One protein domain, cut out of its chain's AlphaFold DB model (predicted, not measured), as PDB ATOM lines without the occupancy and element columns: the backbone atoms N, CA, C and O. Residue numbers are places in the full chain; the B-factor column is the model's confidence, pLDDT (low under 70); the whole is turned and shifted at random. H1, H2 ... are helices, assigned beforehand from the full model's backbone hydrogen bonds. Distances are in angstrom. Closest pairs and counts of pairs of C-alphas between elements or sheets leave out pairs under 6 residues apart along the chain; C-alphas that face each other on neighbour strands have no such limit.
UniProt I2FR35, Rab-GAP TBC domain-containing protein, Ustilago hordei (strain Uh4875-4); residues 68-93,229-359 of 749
ATOM      1  N   GLU A  68     208.451 199.397 122.409       69.12
ATOM      2  CA  GLU A  68     208.258 198.204 121.564       69.12
ATOM      3  C   GLU A  68     209.191 198.232 120.343       69.12
ATOM      4  O   GLU A  68     209.774 197.213 119.975       69.12
ATOM      5  N   SER A  69     209.419 199.426 119.781       82.56
ATOM      6  CA  SER A  69     210.409 199.657 118.725       82.56
ATOM      7  C   SER A  69     211.845 199.385 119.198       82.56
ATOM      8  O   SER A  69     212.616 198.754 118.476       82.56
ATOM      9  N   LEU A  70     212.204 199.783 120.429       85.88
ATOM     10  CA  LEU A  70     213.520 199.499 121.019       85.88
ATOM     11  C   LEU A  70     213.735 197.994 121.239       85.88
ATOM     12  O   LEU A  70     214.782 197.468 120.862       85.88
ATOM     13  N   VAL A  71     212.738 197.291 121.786       90.31
ATOM     14  CA  VAL A  71     212.776 195.829 121.955       90.31
ATOM     15  C   VAL A  71     212.923 195.153 120.589       90.31
ATOM     16  O   VAL A  71     213.876 194.407 120.377       90.31
ATOM     17  N   ALA A  72     212.061 195.473 119.621       90.25
ATOM     18  CA  ALA A  72     212.124 194.910 118.269       90.25
ATOM     19  C   ALA A  72     213.443 195.228 117.533       90.25
ATOM     20  O   ALA A  72     213.893 194.433 116.702       90.25
ATOM     21  N   ALA A  73     214.080 196.365 117.830       91.19
ATOM     22  CA  ALA A  73     215.413 196.695 117.341       91.19
ATOM     23  C   ALA A  73     216.486 195.793 117.966       91.19
ATOM     24  O   ALA A  73     217.294 195.233 117.230       91.19
ATOM     25  N   TRP A  74     216.484 195.599 119.289       94.06
ATOM     26  CA  TRP A  74     217.462 194.743 119.975       94.06
ATOM     27  C   TRP A  74     217.352 193.281 119.545       94.06
ATOM     28  O   TRP A  74     218.375 192.657 119.263       94.06
ATOM     29  N   LEU A  75     216.130 192.753 119.425       93.94
ATOM     30  CA  LEU A  75     215.905 191.390 118.940       93.94
ATOM     31  C   LEU A  75     216.428 191.216 117.513       93.94
ATOM     32  O   LEU A  75     217.137 190.255 117.248       93.94
ATOM     33  N   PHE A  76     216.187 192.181 116.619       92.69
ATOM     34  CA  PHE A  76     216.756 192.142 115.270       92.69
ATOM     35  C   PHE A  76     218.293 192.253 115.261       92.69
ATOM     36  O   PHE A  76     218.953 191.529 114.522       92.69
ATOM     37  N   LEU A  77     218.886 193.138 116.070       92.00
ATOM     38  CA  LEU A  77     220.344 193.331 116.123       92.00
ATOM     39  C   LEU A  77     221.095 192.113 116.673       92.00
ATOM     40  O   LEU A  77     222.254 191.908 116.306       92.00
ATOM     41  N   LEU A  78     220.435 191.325 117.522       93.56
ATOM     42  CA  LEU A  78     220.929 190.075 118.095       93.56
ATOM     43  C   LEU A  78     220.426 188.819 117.353       93.56
ATOM     44  O   LEU A  78     220.739 187.720 117.802       93.56
ATOM     45  N   ASP A  79     219.650 188.959 116.270       93.12
ATOM     46  CA  ASP A  79     219.010 187.868 115.507       93.12
ATOM     47  C   ASP A  79     218.105 186.930 116.347       93.12
ATOM     48  O   ASP A  79     218.106 185.712 116.168       93.12
ATOM     49  N   ILE A  80     217.373 187.450 117.347       93.06
ATOM     50  CA  ILE A  80     216.321 186.674 118.036       93.06
ATOM     51  C   ILE A  80     215.097 186.640 117.118       93.06
ATOM     52  O   ILE A  80     214.472 187.677 116.877       93.06
ATOM     53  N   THR A  81     214.713 185.447 116.665       92.00
ATOM     54  CA  THR A  81     213.417 185.219 116.007       92.00
ATOM     55  C   THR A  81     212.334 184.889 117.035       92.00
ATOM     56  O   THR A  81     212.628 184.398 118.126       92.00
ATOM     57  N   GLN A  82     211.064 185.123 116.688       90.56
ATOM     58  CA  GLN A  82     209.947 184.766 117.567       90.56
ATOM     59  C   GLN A  82     209.910 183.254 117.843       90.56
ATOM     60  O   GLN A  82     209.672 182.855 118.977       90.56
ATOM     61  N   ASP A  83     210.238 182.425 116.849       91.06
ATOM     62  CA  ASP A  83     210.262 180.962 116.977       91.06
ATOM     63  C   ASP A  83     211.296 180.496 118.011       91.06
ATOM     64  O   ASP A  83     211.026 179.611 118.818       91.06
ATOM     65  N   GLN A  84     212.470 181.139 118.060       92.88
ATOM     66  CA  GLN A  84     213.478 180.858 119.087       92.88
ATOM     67  C   GLN A  84     212.969 181.202 120.494       92.88
ATOM     68  O   GLN A  84     213.286 180.482 121.443       92.88
ATOM     69  N   VAL A  85     212.178 182.273 120.641       93.19
ATOM     70  CA  VAL A  85     211.547 182.642 121.921       93.19
ATOM     71  C   VAL A  85     210.475 181.622 122.299       93.19
ATOM     72  O   VAL A  85     210.497 181.148 123.431       93.19
ATOM     73  N   SER A  86     209.598 181.238 121.366       93.50
ATOM     74  CA  SER A  86     208.554 180.225 121.578       93.50
ATOM     75  C   SER A  86     209.151 178.880 121.998       93.50
ATOM     76  O   SER A  86     208.834 178.390 123.078       93.50
ATOM     77  N   ASN A  87     210.112 178.346 121.239       92.69
ATOM     78  CA  ASN A  87     210.775 177.071 121.545       92.69
ATOM     79  C   ASN A  87     211.480 177.110 122.916       92.69
ATOM     80  O   ASN A  87     211.469 176.141 123.673       92.69
ATOM     81  N   LYS A  88     212.099 178.245 123.274       92.69
ATOM     82  CA  LYS A  88     212.733 178.435 124.587       92.69
ATOM     83  C   LYS A  88     211.694 178.572 125.710       92.69
ATOM     84  O   LYS A  88     211.976 178.139 126.822       92.69
ATOM     85  N   ALA A  89     210.524 179.150 125.443       92.44
ATOM     86  CA  ALA A  89     209.422 179.256 126.398       92.44
ATOM     87  C   ALA A  89     208.767 177.893 126.660       92.44
ATOM     88  O   ALA A  89     208.521 177.559 127.818       92.44
ATOM     89  N   GLU A  90     208.575 177.076 125.620       92.12
ATOM     90  CA  GLU A  90     208.117 175.685 125.731       92.12
ATOM     91  C   GLU A  90     209.061 174.878 126.632       92.12
ATOM     92  O   GLU A  90     208.623 174.393 127.675       92.12
ATOM     93  N   LEU A  91     210.370 174.886 126.346       89.75
ATOM     94  CA  LEU A  91     211.410 174.237 127.165       89.75
ATOM     95  C   LEU A  91     211.503 174.747 128.619       89.75
ATOM     96  O   LEU A  91     212.057 174.058 129.474       89.75
ATOM     97  N   LEU A  92     211.021 175.960 128.913       84.69
ATOM     98  CA  LEU A  92     210.926 176.492 130.281       84.69
ATOM     99  C   LEU A  92     209.601 176.122 130.969       84.69
ATOM    100  O   LEU A  92     209.539 176.100 132.200       84.69
ATOM    101  N   SER A  93     208.548 175.852 130.194       79.44
ATOM    102  CA  SER A  93     207.227 175.426 130.674       79.44
ATOM    103  C   SER A  93     207.141 173.915 130.917       79.44
ATOM    104  O   SER A  93     206.448 173.475 131.841       79.44
ATOM    105  N   ASP A 229     219.534 178.040 146.719       81.75
ATOM    106  CA  ASP A 229     220.042 178.511 145.422       81.75
ATOM    107  C   ASP A 229     221.173 177.622 144.870       81.75
ATOM    108  O   ASP A 229     221.291 177.481 143.660       81.75
ATOM    109  N   GLN A 230     221.936 176.931 145.725       87.19
ATOM    110  CA  GLN A 230     222.937 175.954 145.278       87.19
ATOM    111  C   GLN A 230     222.310 174.698 144.646       87.19
ATOM    112  O   GLN A 230     222.855 174.162 143.685       87.19
ATOM    113  N   GLU A 231     221.163 174.230 145.150       86.00
ATOM    114  CA  GLU A 231     220.398 173.128 144.539       86.00
ATOM    115  C   GLU A 231     219.710 173.567 143.235       86.00
ATOM    116  O   GLU A 231     219.466 172.744 142.354       86.00
ATOM    117  N   ARG A 232     219.403 174.864 143.103       85.56
ATOM    118  CA  ARG A 232     218.825 175.478 141.897       85.56
ATOM    119  C   ARG A 232     219.869 175.736 140.802       85.56
ATOM    120  O   ARG A 232     219.531 175.642 139.624       85.56
ATOM    121  N   TYR A 233     221.108 176.045 141.183       90.50
ATOM    122  CA  TYR A 233     222.219 176.361 140.282       90.50
ATOM    123  C   TYR A 233     223.444 175.465 140.573       90.50
ATOM    124  O   TYR A 233     224.449 175.941 141.109       90.50
ATOM    125  N   PRO A 234     223.374 174.155 140.258       90.44
ATOM    126  CA  PRO A 234     224.396 173.179 140.646       90.44
ATOM    127  C   PRO A 234     225.759 173.382 139.967       90.44
ATOM    128  O   PRO A 234     226.765 172.946 140.520       90.44
ATOM    129  N   GLU A 235     225.814 174.051 138.810       91.38
ATOM    130  CA  GLU A 235     227.060 174.306 138.065       91.38
ATOM    131  C   GLU A 235     227.843 175.520 138.603       91.38
ATOM    132  O   GLU A 235     228.947 175.805 138.140       91.38
ATOM    133  N   LEU A 236     227.281 176.267 139.563       90.62
ATOM    134  CA  LEU A 236     227.901 177.467 140.132       90.62
ATOM    135  C   LEU A 236     228.600 177.190 141.456       90.62
ATOM    136  O   LEU A 236     228.119 176.418 142.288       90.62
ATOM    137  N   SER A 237     229.713 177.888 141.695       90.44
ATOM    138  CA  SER A 237     230.344 177.847 143.009       90.44
ATOM    139  C   SER A 237     229.510 178.644 144.029       90.44
ATOM    140  O   SER A 237     228.944 179.688 143.681       90.44
ATOM    141  N   PRO A 238     229.496 178.243 145.316       90.12
ATOM    142  CA  PRO A 238     228.828 179.014 146.367       90.12
ATOM    143  C   PRO A 238     229.323 180.467 146.449       90.12
ATOM    144  O   PRO A 238     228.564 181.365 146.809       90.12
ATOM    145  N   ARG A 239     230.593 180.702 146.086       89.38
ATOM    146  CA  ARG A 239     231.224 182.026 146.074       89.38
ATOM    147  C   ARG A 239     230.626 182.934 145.001       89.38
ATOM    148  O   ARG A 239     230.416 184.111 145.277       89.38
ATOM    149  N   ASP A 240     230.347 182.404 143.812       88.88
ATOM    150  CA  ASP A 240     229.742 183.184 142.727       88.88
ATOM    151  C   ASP A 240     228.295 183.548 143.079       88.88
ATOM    152  O   ASP A 240     227.897 184.698 142.919       88.88
ATOM    153  N   ILE A 241     227.539 182.607 143.659       93.25
ATOM    154  CA  ILE A 241     226.175 182.859 144.154       93.25
ATOM    155  C   ILE A 241     226.183 183.956 145.235       93.25
ATOM    156  O   ILE A 241     225.386 184.894 145.171       93.25
ATOM    157  N   GLU A 242     227.104 183.888 146.203       93.56
ATOM    158  CA  GLU A 242     227.240 184.899 147.261       93.56
ATOM    159  C   GLU A 242     227.661 186.274 146.706       93.56
ATOM    160  O   GLU A 242     227.125 187.302 147.127       93.56
ATOM    161  N   GLN A 243     228.594 186.314 145.750       93.44
ATOM    162  CA  GLN A 243     229.046 187.559 145.127       93.44
ATOM    163  C   GLN A 243     227.924 188.220 144.314       93.44
ATOM    164  O   GLN A 243     227.674 189.414 144.477       93.44
ATOM    165  N   VAL A 244     227.191 187.440 143.512       95.56
ATOM    166  CA  VAL A 244     226.008 187.916 142.780       95.56
ATOM    167  C   VAL A 244     224.949 188.446 143.745       95.56
ATOM    168  O   VAL A 244     224.382 189.505 143.488       95.56
ATOM    169  N   ALA A 245     224.702 187.772 144.872       93.69
ATOM    170  CA  ALA A 245     223.743 188.241 145.871       93.69
ATOM    171  C   ALA A 245     224.141 189.604 146.468       93.69
ATOM    172  O   ALA A 245     223.301 190.508 146.525       93.69
ATOM    173  N   LYS A 246     225.416 189.781 146.848       93.06
ATOM    174  CA  LYS A 246     225.953 191.061 147.350       93.06
ATOM    175  C   LYS A 246     225.802 192.176 146.322       93.06
ATOM    176  O   LYS A 246     225.359 193.268 146.657       93.06
ATOM    177  N   ASP A 247     226.136 191.901 145.069       94.88
ATOM    178  CA  ASP A 247     226.095 192.893 143.998       94.88
ATOM    179  C   ASP A 247     224.657 193.261 143.595       94.88
ATOM    180  O   ASP A 247     224.317 194.440 143.481       94.88
ATOM    181  N   VAL A 248     223.752 192.286 143.529       94.75
ATOM    182  CA  VAL A 248     222.323 192.531 143.285       94.75
ATOM    183  C   VAL A 248     221.646 193.269 144.458       94.75
ATOM    184  O   VAL A 248     220.712 194.056 144.256       94.75
ATOM    185  N   GLU A 249     222.141 193.119 145.691       91.38
ATOM    186  CA  GLU A 249     221.729 193.945 146.836       91.38
ATOM    187  C   GLU A 249     222.160 195.425 146.711       91.38
ATOM    188  O   GLU A 249     221.594 196.297 147.383       91.38
ATOM    189  N   ARG A 250     223.061 195.762 145.786       88.00
ATOM    190  CA  ARG A 250     223.459 197.146 145.479       88.00
ATOM    191  C   ARG A 250     222.666 197.745 144.312       88.00
ATOM    192  O   ARG A 250     222.413 198.947 144.305       88.00
ATOM    193  N   SER A 251     222.134 196.924 143.406       90.38
ATOM    194  CA  SER A 251     221.408 197.384 142.209       90.38
ATOM    195  C   SER A 251     220.129 198.180 142.506       90.38
ATOM    196  O   SER A 251     219.489 198.028 143.560       90.38
ATOM    197  N   PHE A 252     219.708 198.997 141.535       89.06
ATOM    198  CA  PHE A 252     218.534 199.882 141.614       89.06
ATOM    199  C   PHE A 252     218.623 200.938 142.740       89.06
ATOM    200  O   PHE A 252     217.609 201.358 143.307       89.06
ATOM    201  N   ILE A 253     219.842 201.338 143.114       81.19
ATOM    202  CA  ILE A 253     220.150 202.457 144.022       81.19
ATOM    203  C   ILE A 253     220.604 203.657 143.181       81.19
ATOM    204  O   ILE A 253     221.186 203.482 142.119       81.19
ATOM    205  N   GLY A 254     220.333 204.877 143.650       80.44
ATOM    206  CA  GLY A 254     220.834 206.107 143.029       80.44
ATOM    207  C   GLY A 254     219.768 206.940 142.301       80.44
ATOM    208  O   GLY A 254     218.582 206.592 142.304       80.44
ATOM    209  N   PRO A 255     220.169 208.085 141.716       76.75
ATOM    210  CA  PRO A 255     219.249 209.031 141.083       76.75
ATOM    211  C   PRO A 255     218.558 208.447 139.843       76.75
ATOM    212  O   PRO A 255     217.346 208.623 139.712       76.75
ATOM    213  N   ALA A 256     219.283 207.685 139.011       78.25
ATOM    214  CA  ALA A 256     218.796 207.093 137.760       78.25
ATOM    215  C   ALA A 256     217.502 206.274 137.928       78.25
ATOM    216  O   ALA A 256     216.590 206.348 137.107       78.25
ATOM    217  N   PHE A 257     217.395 205.523 139.028       83.75
ATOM    218  CA  PHE A 257     216.269 204.622 139.294       83.75
ATOM    219  C   PHE A 257     215.161 205.254 140.152       83.75
ATOM    220  O   PHE A 257     214.111 204.644 140.360       83.75
ATOM    221  N   LYS A 258     215.360 206.480 140.659       77.75
ATOM    222  CA  LYS A 258     214.456 207.115 141.633       77.75
ATOM    223  C   LYS A 258     213.033 207.301 141.093       77.75
ATOM    224  O   LYS A 258     212.085 207.129 141.852       77.75
ATOM    225  N   GLY A 259     212.894 207.634 139.807       76.75
ATOM    226  CA  GLY A 259     211.596 207.829 139.149       76.75
ATOM    227  C   GLY A 259     210.879 206.539 138.731       76.75
ATOM    228  O   GLY A 259     209.683 206.582 138.463       76.75
ATOM    229  N   LEU A 260     211.570 205.393 138.692       78.81
ATOM    230  CA  LEU A 260     210.991 204.132 138.205       78.81
ATOM    231  C   LEU A 260     210.069 203.453 139.223       78.81
ATOM    232  O   LEU A 260     209.119 202.783 138.835       78.81
ATOM    233  N   PHE A 261     210.331 203.631 140.520       76.81
ATOM    234  CA  PHE A 261     209.574 202.966 141.591       76.81
ATOM    235  C   PHE A 261     208.525 203.872 142.256       76.81
ATOM    236  O   PHE A 261     207.747 203.419 143.097       76.81
ATOM    237  N   THR A 262     208.476 205.163 141.912       66.44
ATOM    238  CA  THR A 262     207.524 206.120 142.496       66.44
ATOM    239  C   THR A 262     206.096 205.890 141.998       66.44
ATOM    240  O   THR A 262     205.654 206.502 141.028       66.44
ATOM    241  N   SER A 263     205.347 205.037 142.702       56.88
ATOM    242  CA  SER A 263     203.916 204.828 142.453       56.88
ATOM    243  C   SER A 263     203.097 206.097 142.722       56.88
ATOM    244  O   SER A 263     203.133 206.658 143.820       56.88
ATOM    245  N   GLN A 264     202.303 206.510 141.731       50.00
ATOM    246  CA  GLN A 264     201.348 207.619 141.846       50.00
ATOM    247  C   GLN A 264     200.090 207.254 142.663       50.00
ATOM    248  O   GLN A 264     199.360 208.149 143.081       50.00
ATOM    249  N   ALA A 265     199.833 205.963 142.913       47.81
ATOM    250  CA  ALA A 265     198.525 205.468 143.359       47.81
ATOM    251  C   ALA A 265     198.321 205.362 144.885       47.81
ATOM    252  O   ALA A 265     197.189 205.205 145.338       47.81
ATOM    253  N   ALA A 266     199.376 205.421 145.702       51.28
ATOM    254  CA  ALA A 266     199.237 205.230 147.150       51.28
ATOM    255  C   ALA A 266     198.858 206.537 147.870       51.28
ATOM    256  O   ALA A 266     199.514 207.567 147.695       51.28
ATOM    257  N   VAL A 267     197.826 206.490 148.716       53.50
ATOM    258  CA  VAL A 267     197.278 207.661 149.427       53.50
ATOM    259  C   VAL A 267     198.165 208.070 150.614       53.50
ATOM    260  O   VAL A 267     198.295 209.257 150.905       53.50
ATOM    261  N   ASN A 268     198.855 207.110 151.246       61.09
ATOM    262  CA  ASN A 268     199.674 207.335 152.442       61.09
ATOM    263  C   ASN A 268     201.187 207.162 152.201       61.09
ATOM    264  O   ASN A 268     201.640 206.237 151.525       61.09
ATOM    265  N   ASN A 269     202.008 207.987 152.865       62.28
ATOM    266  CA  ASN A 269     203.478 207.948 152.751       62.28
ATOM    267  C   ASN A 269     204.124 206.624 153.227       62.28
ATOM    268  O   ASN A 269     205.175 206.229 152.716       62.28
ATOM    269  N   ASN A 270     203.506 205.916 154.178       62.56
ATOM    270  CA  ASN A 270     204.019 204.626 154.665       62.56
ATOM    271  C   ASN A 270     203.767 203.485 153.663       62.56
ATOM    272  O   ASN A 270     204.616 202.617 153.490       62.56
ATOM    273  N   GLU A 271     202.630 203.508 152.962       61.19
ATOM    274  CA  GLU A 271     202.310 202.536 151.906       61.19
ATOM    275  C   GLU A 271     203.176 202.774 150.663       61.19
ATOM    276  O   GLU A 271     203.697 201.818 150.093       61.19
ATOM    277  N   ARG A 272     203.426 204.046 150.299       58.56
ATOM    278  CA  ARG A 272     204.374 204.423 149.229       58.56
ATOM    279  C   ARG A 272     205.754 203.809 149.447       58.56
ATOM    280  O   ARG A 272     206.285 203.160 148.553       58.56
ATOM    281  N   THR A 273     206.326 203.994 150.635       60.22
ATOM    282  CA  THR A 273     207.688 203.524 150.945       60.22
ATOM    283  C   THR A 273     207.783 202.000 151.031       60.22
ATOM    284  O   THR A 273     208.745 201.430 150.514       60.22
ATOM    285  N   ALA A 274     206.773 201.325 151.591       67.50
ATOM    286  CA  ALA A 274     206.694 199.865 151.580       67.50
ATOM    287  C   ALA A 274     206.557 199.301 150.151       67.50
ATOM    288  O   ALA A 274     207.313 198.408 149.772       67.50
ATOM    289  N   SER A 275     205.663 199.866 149.331       68.31
ATOM    290  CA  SER A 275     205.448 199.451 147.936       68.31
ATOM    291  C   SER A 275     206.698 199.659 147.069       68.31
ATOM    292  O   SER A 275     207.104 198.741 146.359       68.31
ATOM    293  N   MET A 276     207.373 200.809 147.200       68.06
ATOM    294  CA  MET A 276     208.669 201.074 146.555       68.06
ATOM    295  C   MET A 276     209.726 200.029 146.930       68.06
ATOM    296  O   MET A 276     210.427 199.512 146.060       68.06
ATOM    297  N   SER A 277     209.842 199.707 148.223       75.69
ATOM    298  CA  SER A 277     210.807 198.713 148.703       75.69
ATOM    299  C   SER A 277     210.488 197.309 148.180       75.69
ATOM    300  O   SER A 277     211.408 196.590 147.794       75.69
ATOM    301  N   GLY A 278     209.204 196.939 148.115       81.81
ATOM    302  CA  GLY A 278     208.741 195.665 147.563       81.81
ATOM    303  C   GLY A 278     209.027 195.527 146.067       81.81
ATOM    304  O   GLY A 278     209.621 194.536 145.651       81.81
ATOM    305  N   GLN A 279     208.706 196.546 145.260       84.25
ATOM    306  CA  GLN A 279     209.036 196.564 143.825       84.25
ATOM    307  C   GLN A 279     210.542 196.418 143.588       84.25
ATOM    308  O   GLN A 279     210.972 195.617 142.759       84.25
ATOM    309  N   LYS A 280     211.357 197.162 144.342       87.31
ATOM    310  CA  LYS A 280     212.816 197.102 144.240       87.31
ATOM    311  C   LYS A 280     213.358 195.718 144.615       87.31
ATOM    312  O   LYS A 280     214.208 195.185 143.904       87.31
ATOM    313  N   LEU A 281     212.858 195.114 145.696       88.06
ATOM    314  CA  LEU A 281     213.225 193.754 146.100       88.06
ATOM    315  C   LEU A 281     212.806 192.719 145.045       88.06
ATOM    316  O   LEU A 281     213.573 191.809 144.742       88.06
ATOM    317  N   PHE A 282     211.636 192.888 144.428       88.88
ATOM    318  CA  PHE A 282     211.179 192.035 143.334       88.88
ATOM    319  C   PHE A 282     212.094 192.133 142.100       88.88
ATOM    320  O   PHE A 282     212.543 191.106 141.592       88.88
ATOM    321  N   ARG A 283     212.473 193.347 141.670       91.38
ATOM    322  CA  ARG A 283     213.448 193.536 140.577       91.38
ATOM    323  C   ARG A 283     214.801 192.890 140.870       91.38
ATOM    324  O   ARG A 283     215.418 192.336 139.969       91.38
ATOM    325  N   ARG A 284     215.243 192.905 142.129       93.44
ATOM    326  CA  ARG A 284     216.460 192.202 142.570       93.44
ATOM    327  C   ARG A 284     216.327 190.682 142.464       93.44
ATOM    328  O   ARG A 284     217.254 190.045 141.980       93.44
ATOM    329  N   LYS A 285     215.174 190.099 142.822       92.25
ATOM    330  CA  LYS A 285     214.909 188.665 142.591       92.25
ATOM    331  C   LYS A 285     214.988 188.310 141.098       92.25
ATOM    332  O   LYS A 285     215.685 187.364 140.750       92.25
ATOM    333  N   GLN A 286     214.352 189.102 140.225       93.38
ATOM    334  CA  GLN A 286     214.438 188.924 138.765       93.38
ATOM    335  C   GLN A 286     215.885 189.007 138.249       93.38
ATOM    336  O   GLN A 286     216.309 188.156 137.471       93.38
ATOM    337  N   LEU A 287     216.644 190.016 138.692       96.12
ATOM    338  CA  LEU A 287     218.028 190.238 138.268       96.12
ATOM    339  C   LEU A 287     218.960 189.107 138.728       96.12
ATOM    340  O   LEU A 287     219.722 188.588 137.918       96.12
ATOM    341  N   SER A 288     218.858 188.681 139.992       95.56
ATOM    342  CA  SER A 288     219.620 187.542 140.525       95.56
ATOM    343  C   SER A 288     219.325 186.260 139.740       95.56
ATOM    344  O   SER A 288     220.245 185.609 139.252       95.56
ATOM    345  N   HIS A 289     218.041 185.952 139.514       94.12
ATOM    346  CA  HIS A 289     217.626 184.801 138.707       94.12
ATOM    347  C   HIS A 289     218.215 184.836 137.292       94.12
ATOM    348  O   HIS A 289     218.701 183.816 136.809       94.12
ATOM    349  N   LEU A 290     218.224 186.002 136.639       95.69
ATOM    350  CA  LEU A 290     218.757 186.170 135.286       95.69
ATOM    351  C   LEU A 290     220.284 185.984 135.220       95.69
ATOM    352  O   LEU A 290     220.778 185.272 134.341       95.69
ATOM    353  N   VAL A 291     221.025 186.569 136.171       97.06
ATOM    354  CA  VAL A 291     222.483 186.397 136.301       97.06
ATOM    355  C   VAL A 291     222.821 184.919 136.525       97.06
ATOM    356  O   VAL A 291     223.564 184.332 135.737       97.06
ATOM    357  N   LEU A 292     222.242 184.302 137.561       96.38
ATOM    358  CA  LEU A 292     222.563 182.933 137.975       96.38
ATOM    359  C   LEU A 292     222.132 181.896 136.928       96.38
ATOM    360  O   LEU A 292     222.910 181.000 136.609       96.38
ATOM    361  N   THR A 293     220.957 182.059 136.307       95.19
ATOM    362  CA  THR A 293     220.509 181.193 135.200       95.19
ATOM    363  C   THR A 293     221.495 181.225 134.031       95.19
ATOM    364  O   THR A 293     221.787 180.178 133.452       95.19
ATOM    365  N   THR A 294     222.033 182.398 133.686       96.56
ATOM    366  CA  THR A 294     222.971 182.533 132.559       96.56
ATOM    367  C   THR A 294     224.312 181.876 132.865       96.56
ATOM    368  O   THR A 294     224.795 181.084 132.058       96.56
ATOM    369  N   LEU A 295     224.890 182.155 134.037       96.62
ATOM    370  CA  LEU A 295     226.171 181.570 134.441       96.62
ATOM    371  C   LEU A 295     226.061 180.042 134.589       96.62
ATOM    372  O   LEU A 295     226.904 179.321 134.069       96.62
ATOM    373  N   ASN A 296     224.986 179.531 135.203       96.00
ATOM    374  CA  ASN A 296     224.775 178.087 135.373       96.00
ATOM    375  C   ASN A 296     224.641 177.354 134.026       96.00
ATOM    376  O   ASN A 296     225.024 176.197 133.900       96.00
ATOM    377  N   ARG A 297     224.086 178.013 133.002       94.69
ATOM    378  CA  ARG A 297     223.964 177.452 131.644       94.69
ATOM    379  C   ARG A 297     225.252 177.566 130.826       94.69
ATOM    380  O   ARG A 297     225.412 176.852 129.835       94.69
ATOM    381  N   HIS A 298     226.173 178.433 131.239       96.00
ATOM    382  CA  HIS A 298     227.445 178.685 130.573       96.00
ATOM    383  C   HIS A 298     228.591 178.757 131.601       96.00
ATOM    384  O   HIS A 298     229.197 179.817 131.746       96.00
ATOM    385  N   PRO A 299     228.962 177.638 132.263       94.75
ATOM    386  CA  PRO A 299     229.961 177.609 133.346       94.75
ATOM    387  C   PRO A 299     231.404 177.942 132.911       94.75
ATOM    388  O   PRO A 299     232.328 177.922 133.718       94.75
ATOM    389  N   ALA A 300     231.617 178.243 131.626       94.81
ATOM    390  CA  ALA A 300     232.859 178.821 131.114       94.81
ATOM    391  C   ALA A 300     232.913 180.361 131.246       94.81
ATOM    392  O   ALA A 300     233.964 180.945 130.997       94.81
ATOM    393  N   LEU A 301     231.796 181.015 131.592       96.50
ATOM    394  CA  LEU A 301     231.733 182.438 131.927       96.50
ATOM    395  C   LEU A 301     232.079 182.635 133.404       96.50
ATOM    396  O   LEU A 301     231.528 181.967 134.277       96.50
ATOM    397  N   HIS A 302     232.940 183.605 133.682       95.00
ATOM    398  CA  HIS A 302     233.362 183.973 135.028       95.00
ATOM    399  C   HIS A 302     232.741 185.319 135.403       95.00
ATOM    400  O   HIS A 302     232.813 186.275 134.634       95.00
ATOM    401  N   TYR A 303     232.090 185.394 136.566       95.31
ATOM    402  CA  TYR A 303     231.406 186.614 136.998       95.31
ATOM    403  C   TYR A 303     232.405 187.740 137.302       95.31
ATOM    404  O   TYR A 303     233.336 187.550 138.085       95.31
ATOM    405  N   PHE A 304     232.156 188.934 136.758       94.00
ATOM    406  CA  PHE A 304     232.842 190.166 137.149       94.00
ATOM    407  C   PHE A 304     231.882 191.123 137.872       94.00
ATOM    408  O   PHE A 304     230.702 191.237 137.523       94.00
ATOM    409  N   GLN A 305     232.401 191.853 138.862       92.69
ATOM    410  CA  GLN A 305     231.646 192.886 139.571       92.69
ATOM    411  C   GLN A 305     231.277 194.018 138.597       92.69
ATOM    412  O   GLN A 305     232.152 194.683 138.050       92.69
ATOM    413  N   GLY A 306     229.974 194.205 138.375       92.19
ATOM    414  CA  GLY A 306     229.408 195.145 137.395       92.19
ATOM    415  C   GLY A 306     228.629 194.478 136.248       92.19
ATOM    416  O   GLY A 306     227.857 195.140 135.562       92.19
ATOM    417  N   TYR A 307     228.724 193.153 136.069       97.00
ATOM    418  CA  TYR A 307     227.910 192.426 135.074       97.00
ATOM    419  C   TYR A 307     226.400 192.596 135.324       97.00
ATOM    420  O   TYR A 307     225.593 192.695 134.398       97.00
ATOM    421  N   HIS A 308     226.019 192.688 136.598       95.94
ATOM    422  CA  HIS A 308     224.637 192.905 137.011       95.94
ATOM    423  C   HIS A 308     224.085 194.281 136.591       95.94
ATOM    424  O   HIS A 308     222.874 194.396 136.407       95.94
ATOM    425  N   ASP A 309     224.928 195.305 136.408       95.31
ATOM    426  CA  ASP A 309     224.489 196.630 135.959       95.31
ATOM    427  C   ASP A 309     224.008 196.560 134.510       95.31
ATOM    428  O   ASP A 309     222.882 196.970 134.222       95.31
ATOM    429  N   ILE A 310     224.783 195.909 133.632       97.31
ATOM    430  CA  ILE A 310     224.398 195.637 132.238       97.31
ATOM    431  C   ILE A 310     223.070 194.870 132.203       97.31
ATOM    432  O   ILE A 310     222.135 195.255 131.493       97.31
ATOM    433  N   LEU A 311     222.937 193.812 133.010       97.88
ATOM    434  CA  LEU A 311     221.704 193.020 133.043       97.88
ATOM    435  C   LEU A 311     220.516 193.760 133.670       97.88
ATOM    436  O   LEU A 311     219.371 193.456 133.333       97.88
ATOM    437  N   SER A 312     220.748 194.759 134.525       96.25
ATOM    438  CA  SER A 312     219.676 195.625 135.028       96.25
ATOM    439  C   SER A 312     219.055 196.449 133.893       96.25
ATOM    440  O   SER A 312     217.832 196.588 133.836       96.25
ATOM    441  N   VAL A 313     219.867 196.903 132.929       95.75
ATOM    442  CA  VAL A 313     219.410 197.615 131.724       95.75
ATOM    443  C   VAL A 313     218.654 196.668 130.794       95.75
ATOM    444  O   VAL A 313     217.593 197.036 130.285       95.75
ATOM    445  N   VAL A 314     219.133 195.431 130.616       97.00
ATOM    446  CA  VAL A 314     218.418 194.386 129.855       97.00
ATOM    447  C   VAL A 314     217.045 194.105 130.476       97.00
ATOM    448  O   VAL A 314     216.033 194.153 129.772       97.00
ATOM    449  N   LEU A 315     216.983 193.910 131.798       95.94
ATOM    450  CA  LEU A 315     215.736 193.687 132.533       95.94
ATOM    451  C   LEU A 315     214.759 194.863 132.387       95.94
ATOM    452  O   LEU A 315     213.585 194.647 132.096       95.94
ATOM    453  N   LEU A 316     215.228 196.102 132.553       93.31
ATOM    454  CA  LEU A 316     214.391 197.302 132.430       93.31
ATOM    455  C   LEU A 316     213.957 197.604 130.986       93.31
ATOM    456  O   LEU A 316     212.981 198.323 130.789       93.31
ATOM    457  N   THR A 317     214.642 197.050 129.984       92.56
ATOM    458  CA  THR A 317     214.288 197.222 128.565       92.56
ATOM    459  C   THR A 317     213.270 196.183 128.101       92.56
ATOM    460  O   THR A 317     212.284 196.543 127.464       92.56
ATOM    461  N   LEU A 318     213.480 194.907 128.437       92.56
ATOM    462  CA  LEU A 318     212.636 193.793 127.977       92.56
ATOM    463  C   LEU A 318     211.457 193.490 128.922       92.56
ATOM    464  O   LEU A 318     210.452 192.924 128.500       92.56
ATOM    465  N   ALA A 319     211.557 193.880 130.194       90.88
ATOM    466  CA  ALA A 319     210.496 193.771 131.195       90.88
ATOM    467  C   ALA A 319     210.341 195.107 131.955       90.88
ATOM    468  O   ALA A 319     210.607 195.172 133.159       90.88
ATOM    469  N   PRO A 320     209.915 196.197 131.283       86.38
ATOM    470  CA  PRO A 320     209.891 197.566 131.825       86.38
ATOM    471  C   PRO A 320     208.990 197.737 133.050       86.38
ATOM    472  O   PRO A 320     209.302 198.513 133.952       86.38
ATOM    473  N   GLN A 321     207.903 196.969 133.117       81.50
ATOM    474  CA  GLN A 321     206.982 196.918 134.247       81.50
ATOM    475  C   GLN A 321     207.133 195.575 134.977       81.50
ATOM    476  O   GLN A 321     207.358 194.558 134.318       81.50
ATOM    477  N   PRO A 322     207.036 195.541 136.317       77.38
ATOM    478  CA  PRO A 322     206.874 194.284 137.036       77.38
ATOM    479  C   PRO A 322     205.483 193.682 136.742       77.38
ATOM    480  O   PRO A 322     204.562 194.430 136.399       77.38
ATOM    481  N   PRO A 323     205.299 192.358 136.900       75.75
ATOM    482  CA  PRO A 323     203.975 191.747 136.849       75.75
ATOM    483  C   PRO A 323     203.048 192.363 137.909       75.75
ATOM    484  O   PRO A 323     203.488 192.777 138.987       75.75
ATOM    485  N   SER A 324     201.760 192.447 137.572       69.00
ATOM    486  CA  SER A 324     200.718 193.036 138.413       69.00
ATOM    487  C   SER A 324     199.557 192.044 138.567       69.00
ATOM    488  O   SER A 324     198.992 191.649 137.545       69.00
ATOM    489  N   PRO A 325     199.168 191.654 139.796       71.44
ATOM    490  CA  PRO A 325     199.773 192.044 141.073       71.44
ATOM    491  C   PRO A 325     201.199 191.489 141.250       71.44
ATOM    492  O   PRO A 325     201.579 190.502 140.628       71.44
ATOM    493  N   LEU A 326     201.981 192.125 142.127       72.06
ATOM    494  CA  LEU A 326     203.277 191.592 142.554       72.06
ATOM    495  C   LEU A 326     203.063 190.289 143.350       72.06
ATOM    496  O   LEU A 326     202.267 190.317 144.293       72.06
ATOM    497  N   PRO A 327     203.789 189.197 143.044       68.06
ATOM    498  CA  PRO A 327     203.757 187.966 143.832       68.06
ATOM    499  C   PRO A 327     204.107 188.198 145.304       68.06
ATOM    500  O   PRO A 327     204.971 189.018 145.642       68.06
ATOM    501  N   THR A 328     203.446 187.457 146.191       63.69
ATOM    502  CA  THR A 328     203.628 187.578 147.642       63.69
ATOM    503  C   THR A 328     205.036 187.130 148.054       63.69
ATOM    504  O   THR A 328     205.577 186.188 147.486       63.69
ATOM    505  N   GLU A 329     205.651 187.732 149.085       56.97
ATOM    506  CA  GLU A 329     207.024 187.358 149.505       56.97
ATOM    507  C   GLU A 329     207.195 185.868 149.863       56.97
ATOM    508  O   GLU A 329     208.305 185.337 149.768       56.97
ATOM    509  N   THR A 330     206.097 185.214 150.252       50.19
ATOM    510  CA  THR A 330     205.982 183.788 150.583       50.19
ATOM    511  C   THR A 330     206.140 182.865 149.368       50.19
ATOM    512  O   THR A 330     206.509 181.703 149.529       50.19
ATOM    513  N   GLU A 331     205.883 183.361 148.157       55.06
ATOM    514  CA  GLU A 331     206.028 182.619 146.904       55.06
ATOM    515  C   GLU A 331     207.475 182.754 146.406       55.06
ATOM    516  O   GLU A 331     207.884 183.745 145.801       55.06
ATOM    517  N   GLN A 332     208.288 181.743 146.716       55.00
ATOM    518  CA  GLN A 332     209.696 181.651 146.303       55.00
ATOM    519  C   GLN A 332     209.886 180.875 144.986       55.00
ATOM    520  O   GLN A 332     211.003 180.455 144.673       55.00
ATOM    521  N   ASP A 333     208.802 180.655 144.237       64.88
ATOM    522  CA  ASP A 333     208.817 179.924 142.973       64.88
ATOM    523  C   ASP A 333     209.382 180.814 141.844       64.88
ATOM    524  O   ASP A 333     208.801 181.864 141.547       64.88
ATOM    525  N   PRO A 334     210.499 180.427 141.191       66.38
ATOM    526  CA  PRO A 334     211.072 181.194 140.087       66.38
ATOM    527  C   PRO A 334     210.124 181.387 138.897       66.38
ATOM    528  O   PRO A 334     210.282 182.358 138.161       66.38
ATOM    529  N   SER A 335     209.132 180.505 138.716       66.88
ATOM    530  CA  SER A 335     208.159 180.601 137.617       66.88
ATOM    531  C   SER A 335     207.244 181.829 137.705       66.88
ATOM    532  O   SER A 335     206.685 182.232 136.692       66.88
ATOM    533  N   MET A 336     207.132 182.463 138.879       74.12
ATOM    534  CA  MET A 336     206.342 183.687 139.090       74.12
ATOM    535  C   MET A 336     207.174 184.981 138.966       74.12
ATOM    536  O   MET A 336     206.669 186.074 139.221       74.12
ATOM    537  N   LEU A 337     208.464 184.902 138.608       85.88
ATOM    538  CA  LEU A 337     209.330 186.087 138.512       85.88
ATOM    539  C   LEU A 337     209.083 186.939 137.257       85.88
ATOM    540  O   LEU A 337     209.470 188.107 137.243       85.88
ATOM    541  N   PHE A 338     208.449 186.398 136.220       89.06
ATOM    542  CA  PHE A 338     208.182 187.087 134.952       89.06
ATOM    543  C   PHE A 338     206.688 187.031 134.622       89.06
ATOM    544  O   PHE A 338     205.953 186.257 135.229       89.06
ATOM    545  N   ALA A 339     206.225 187.877 133.699       86.62
ATOM    546  CA  ALA A 339     204.807 187.931 133.336       86.62
ATOM    547  C   ALA A 339     204.306 186.611 132.718       86.62
ATOM    548  O   ALA A 339     203.183 186.194 132.983       86.62
ATOM    549  N   ASP A 340     205.157 185.959 131.924       87.75
ATOM    550  CA  ASP A 340     204.934 184.650 131.318       87.75
ATOM    551  C   ASP A 340     206.279 183.981 130.950       87.75
ATOM    552  O   ASP A 340     207.363 184.566 131.089       87.75
ATOM    553  N   ALA A 341     206.211 182.735 130.464       89.81
ATOM    554  CA  ALA A 341     207.377 181.986 129.995       89.81
ATOM    555  C   ALA A 341     208.050 182.629 128.764       89.81
ATOM    556  O   ALA A 341     209.261 182.488 128.590       89.81
ATOM    557  N   THR A 342     207.302 183.373 127.943       91.81
ATOM    558  CA  THR A 342     207.793 184.071 126.743       91.81
ATOM    559  C   THR A 342     208.735 185.214 127.123       91.81
ATOM    560  O   THR A 342     209.837 185.314 126.586       91.81
ATOM    561  N   GLN A 343     208.362 186.040 128.102       91.62
ATOM    562  CA  GLN A 343     209.192 187.116 128.643       91.62
ATOM    563  C   GLN A 343     210.447 186.559 129.325       91.62
ATOM    564  O   GLN A 343     211.534 187.119 129.153       91.62
ATOM    565  N   GLN A 344     210.332 185.446 130.059       92.94
ATOM    566  CA  GLN A 344     211.497 184.775 130.639       92.94
ATOM    567  C   GLN A 344     212.441 184.243 129.550       92.94
ATOM    568  O   GLN A 344     213.646 184.489 129.612       92.94
ATOM    569  N   ALA A 345     211.908 183.552 128.539       94.38
ATOM    570  CA  ALA A 345     212.671 183.051 127.399       94.38
ATOM    571  C   ALA A 345     213.404 184.182 126.663       94.38
ATOM    572  O   ALA A 345     214.597 184.060 126.384       94.38
ATOM    573  N   LEU A 346     212.716 185.301 126.422       95.31
ATOM    574  CA  LEU A 346     213.255 186.500 125.784       95.31
ATOM    575  C   LEU A 346     214.447 187.080 126.557       95.31
ATOM    576  O   LEU A 346     215.514 187.305 125.982       95.31
ATOM    577  N   LEU A 347     214.276 187.287 127.867       96.25
ATOM    578  CA  LEU A 347     215.319 187.794 128.760       96.25
ATOM    579  C   LEU A 347     216.536 186.867 128.789       96.25
ATOM    580  O   LEU A 347     217.665 187.348 128.680       96.25
ATOM    581  N   VAL A 348     216.318 185.553 128.900       95.75
ATOM    582  CA  VAL A 348     217.398 184.558 128.903       95.75
ATOM    583  C   VAL A 348     218.144 184.562 127.567       95.75
ATOM    584  O   VAL A 348     219.365 184.650 127.581       95.75
ATOM    585  N   LEU A 349     217.455 184.545 126.420       96.50
ATOM    586  CA  LEU A 349     218.099 184.538 125.096       96.50
ATOM    587  C   LEU A 349     218.924 185.804 124.830       96.50
ATOM    588  O   LEU A 349     220.052 185.711 124.343       96.50
ATOM    589  N   VAL A 350     218.396 186.986 125.161       97.69
ATOM    590  CA  VAL A 350     219.139 188.248 125.002       97.69
ATOM    591  C   VAL A 350     220.345 188.290 125.942       97.69
ATOM    592  O   VAL A 350     221.430 188.692 125.526       97.69
ATOM    593  N   THR A 351     220.191 187.815 127.180       98.12
ATOM    594  CA  THR A 351     221.283 187.765 128.163       98.12
ATOM    595  C   THR A 351     222.382 186.780 127.756       98.12
ATOM    596  O   THR A 351     223.559 187.143 127.792       98.12
ATOM    597  N   GLU A 352     222.020 185.573 127.305       96.94
ATOM    598  CA  GLU A 352     222.952 184.584 126.744       96.94
ATOM    599  C   GLU A 352     223.763 185.204 125.593       96.94
ATOM    600  O   GLU A 352     224.989 185.083 125.567       96.94
ATOM    601  N   ARG A 353     223.114 185.936 124.675       96.31
ATOM    602  CA  ARG A 353     223.805 186.519 123.511       96.31
ATOM    603  C   ARG A 353     224.683 187.713 123.842       96.31
ATOM    604  O   ARG A 353     225.797 187.786 123.329       96.31
ATOM    605  N   ILE A 354     224.235 188.610 124.720       97.75
ATOM    606  CA  ILE A 354     225.083 189.702 125.218       97.75
ATOM    607  C   ILE A 354     226.332 189.111 125.884       97.75
ATOM    608  O   ILE A 354     227.452 189.497 125.555       97.75
ATOM    609  N   SER A 355     226.165 188.101 126.733       98.25
ATOM    610  CA  SER A 355     227.263 187.519 127.515       98.25
ATOM    611  C   SER A 355     228.247 186.689 126.689       98.25
ATOM    612  O   SER A 355     229.435 186.687 126.993       98.25
ATOM    613  N   LEU A 356     227.795 186.006 125.632       97.38
ATOM    614  CA  LEU A 356     228.656 185.171 124.780       97.38
ATOM    615  C   LEU A 356     229.239 185.899 123.563       97.38
ATOM    616  O   LEU A 356     230.292 185.489 123.072       97.38
ATOM    617  N   HIS A 357     228.594 186.964 123.081       96.38
ATOM    618  CA  HIS A 357     228.954 187.595 121.801       96.38
ATOM    619  C   HIS A 357     229.220 189.097 121.890       96.38
ATOM    620  O   HIS A 357     229.884 189.625 121.002       96.38
ATOM    621  N   VAL A 358     228.775 189.777 122.957       96.88
ATOM    622  CA  VAL A 358     229.021 191.218 123.157       96.88
ATOM    623  C   VAL A 358     230.106 191.474 124.203       96.88
ATOM    624  O   VAL A 358     231.099 192.123 123.896       96.88
ATOM    625  N   ILE A 359     229.949 190.940 125.417       97.62
ATOM    626  CA  ILE A 359     230.826 191.218 126.575       97.62
ATOM    627  C   ILE A 359     231.625 189.995 127.052       97.62
ATOM    628  O   ILE A 359     232.151 189.984 128.159       97.62
TER     629      ILE A 359
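Overview. This is residues 68 to 93 and 229 to 359 of the 749 residues of the protein "Rab-GAP TBC domain-containing protein" of Ustilago hordei (strain Uh4875-4) (UniProt I2FR35). A long helix, H5, runs along the longest direction of the domain, and its second half forms the core: the helical hairpin of H6 and H7 crosses it, and H4 packs on another side. H2 packs on the beginning of H7, and H1 lies beyond H6 and H7, away from H5; the first half of H5 extends past the other helices. The printed part has 157 residues, with seven named helices in the order H1 to H7 and no named strand, and the class is all helix. The whole is compact, with a radius of gyration of the C-alphas of 15.9 A and spans of 47 by 38 by 30 A.

Arrangement. H1, residues 68 to 77, and H6, residues 307 to 318, only just touch, with 3 pairs of C-alphas within 8 A, and only at their ends; the closest C-alphas are those of Val 71 and Leu 318, 6.4 A. H2, residues 82 to 93, touches H7, residues 341 to 358, with residues 341 to 349 of H7 alone, at a steep tilt of 66 degrees, opposite ways; the closest C-alphas, of Ala 89 and Ala 341, are 5.0 A apart. H3, residues 229 to 232, only just touches H4, residues 238 to 248, with 3 pairs of C-alphas within 8 A, the closest being Gln 230 and Pro 238 at 6.7 A. H4 and H5, residues 269 to 297, form a helical hairpin at 37 degrees, only just a steep tilt, opposite ways; the C-alphas of Val 248 and Arg 284 are closest, 5.9 A. The hub is H6, touching H1, H4, H5 and H7. It touches H5 at a steep tilt of 69 degrees, only just short of perpendicular, with the C-alphas of Leu 287 and Ser 312 closest at 6.5 A. H6 and H7 form a helical hairpin at a steep tilt of 44 degrees, with the C-alphas of Leu 318 and Leu 347 closest at 6.6 A. H7 touches H5 at 59 degrees, a steep tilt, the same way, with the C-alphas of Thr 294 and Glu 352 closest at 6.2 A. H1 and H2 are apart. In H1, H2, H4, H5, H6 and H7 every O i to N i+4 pair is within hydrogen-bond range; H3 is too short for such a pair.

Along the chain. H1 begins at C-alpha 68 (208.258, 198.204, 121.564) and is 14.1 A long; H2 measures 16.3 A, H3 4.8 A and H4 15.3 A. H5 runs 42.4 A from C-alpha 269 (203.478, 207.948, 152.751). H6 measures 16.9 A, and H7 24.5 A, ending at C-alpha 358 (229.021, 191.218, 123.157).

Size, cuts and confidence. The C-alphas farthest apart, of Val 267 and Ala 300, are 49.3 A apart. Residues 94 to 228 are not printed; C-alphas 93 and 229 are 19.8 A apart across this cut. The links H4 to H5 and H6 to H7 are long. Mean pLDDT of the printed part is 85.7; residues 68, 262 to 276, 324 and 327 to 335 are under 70.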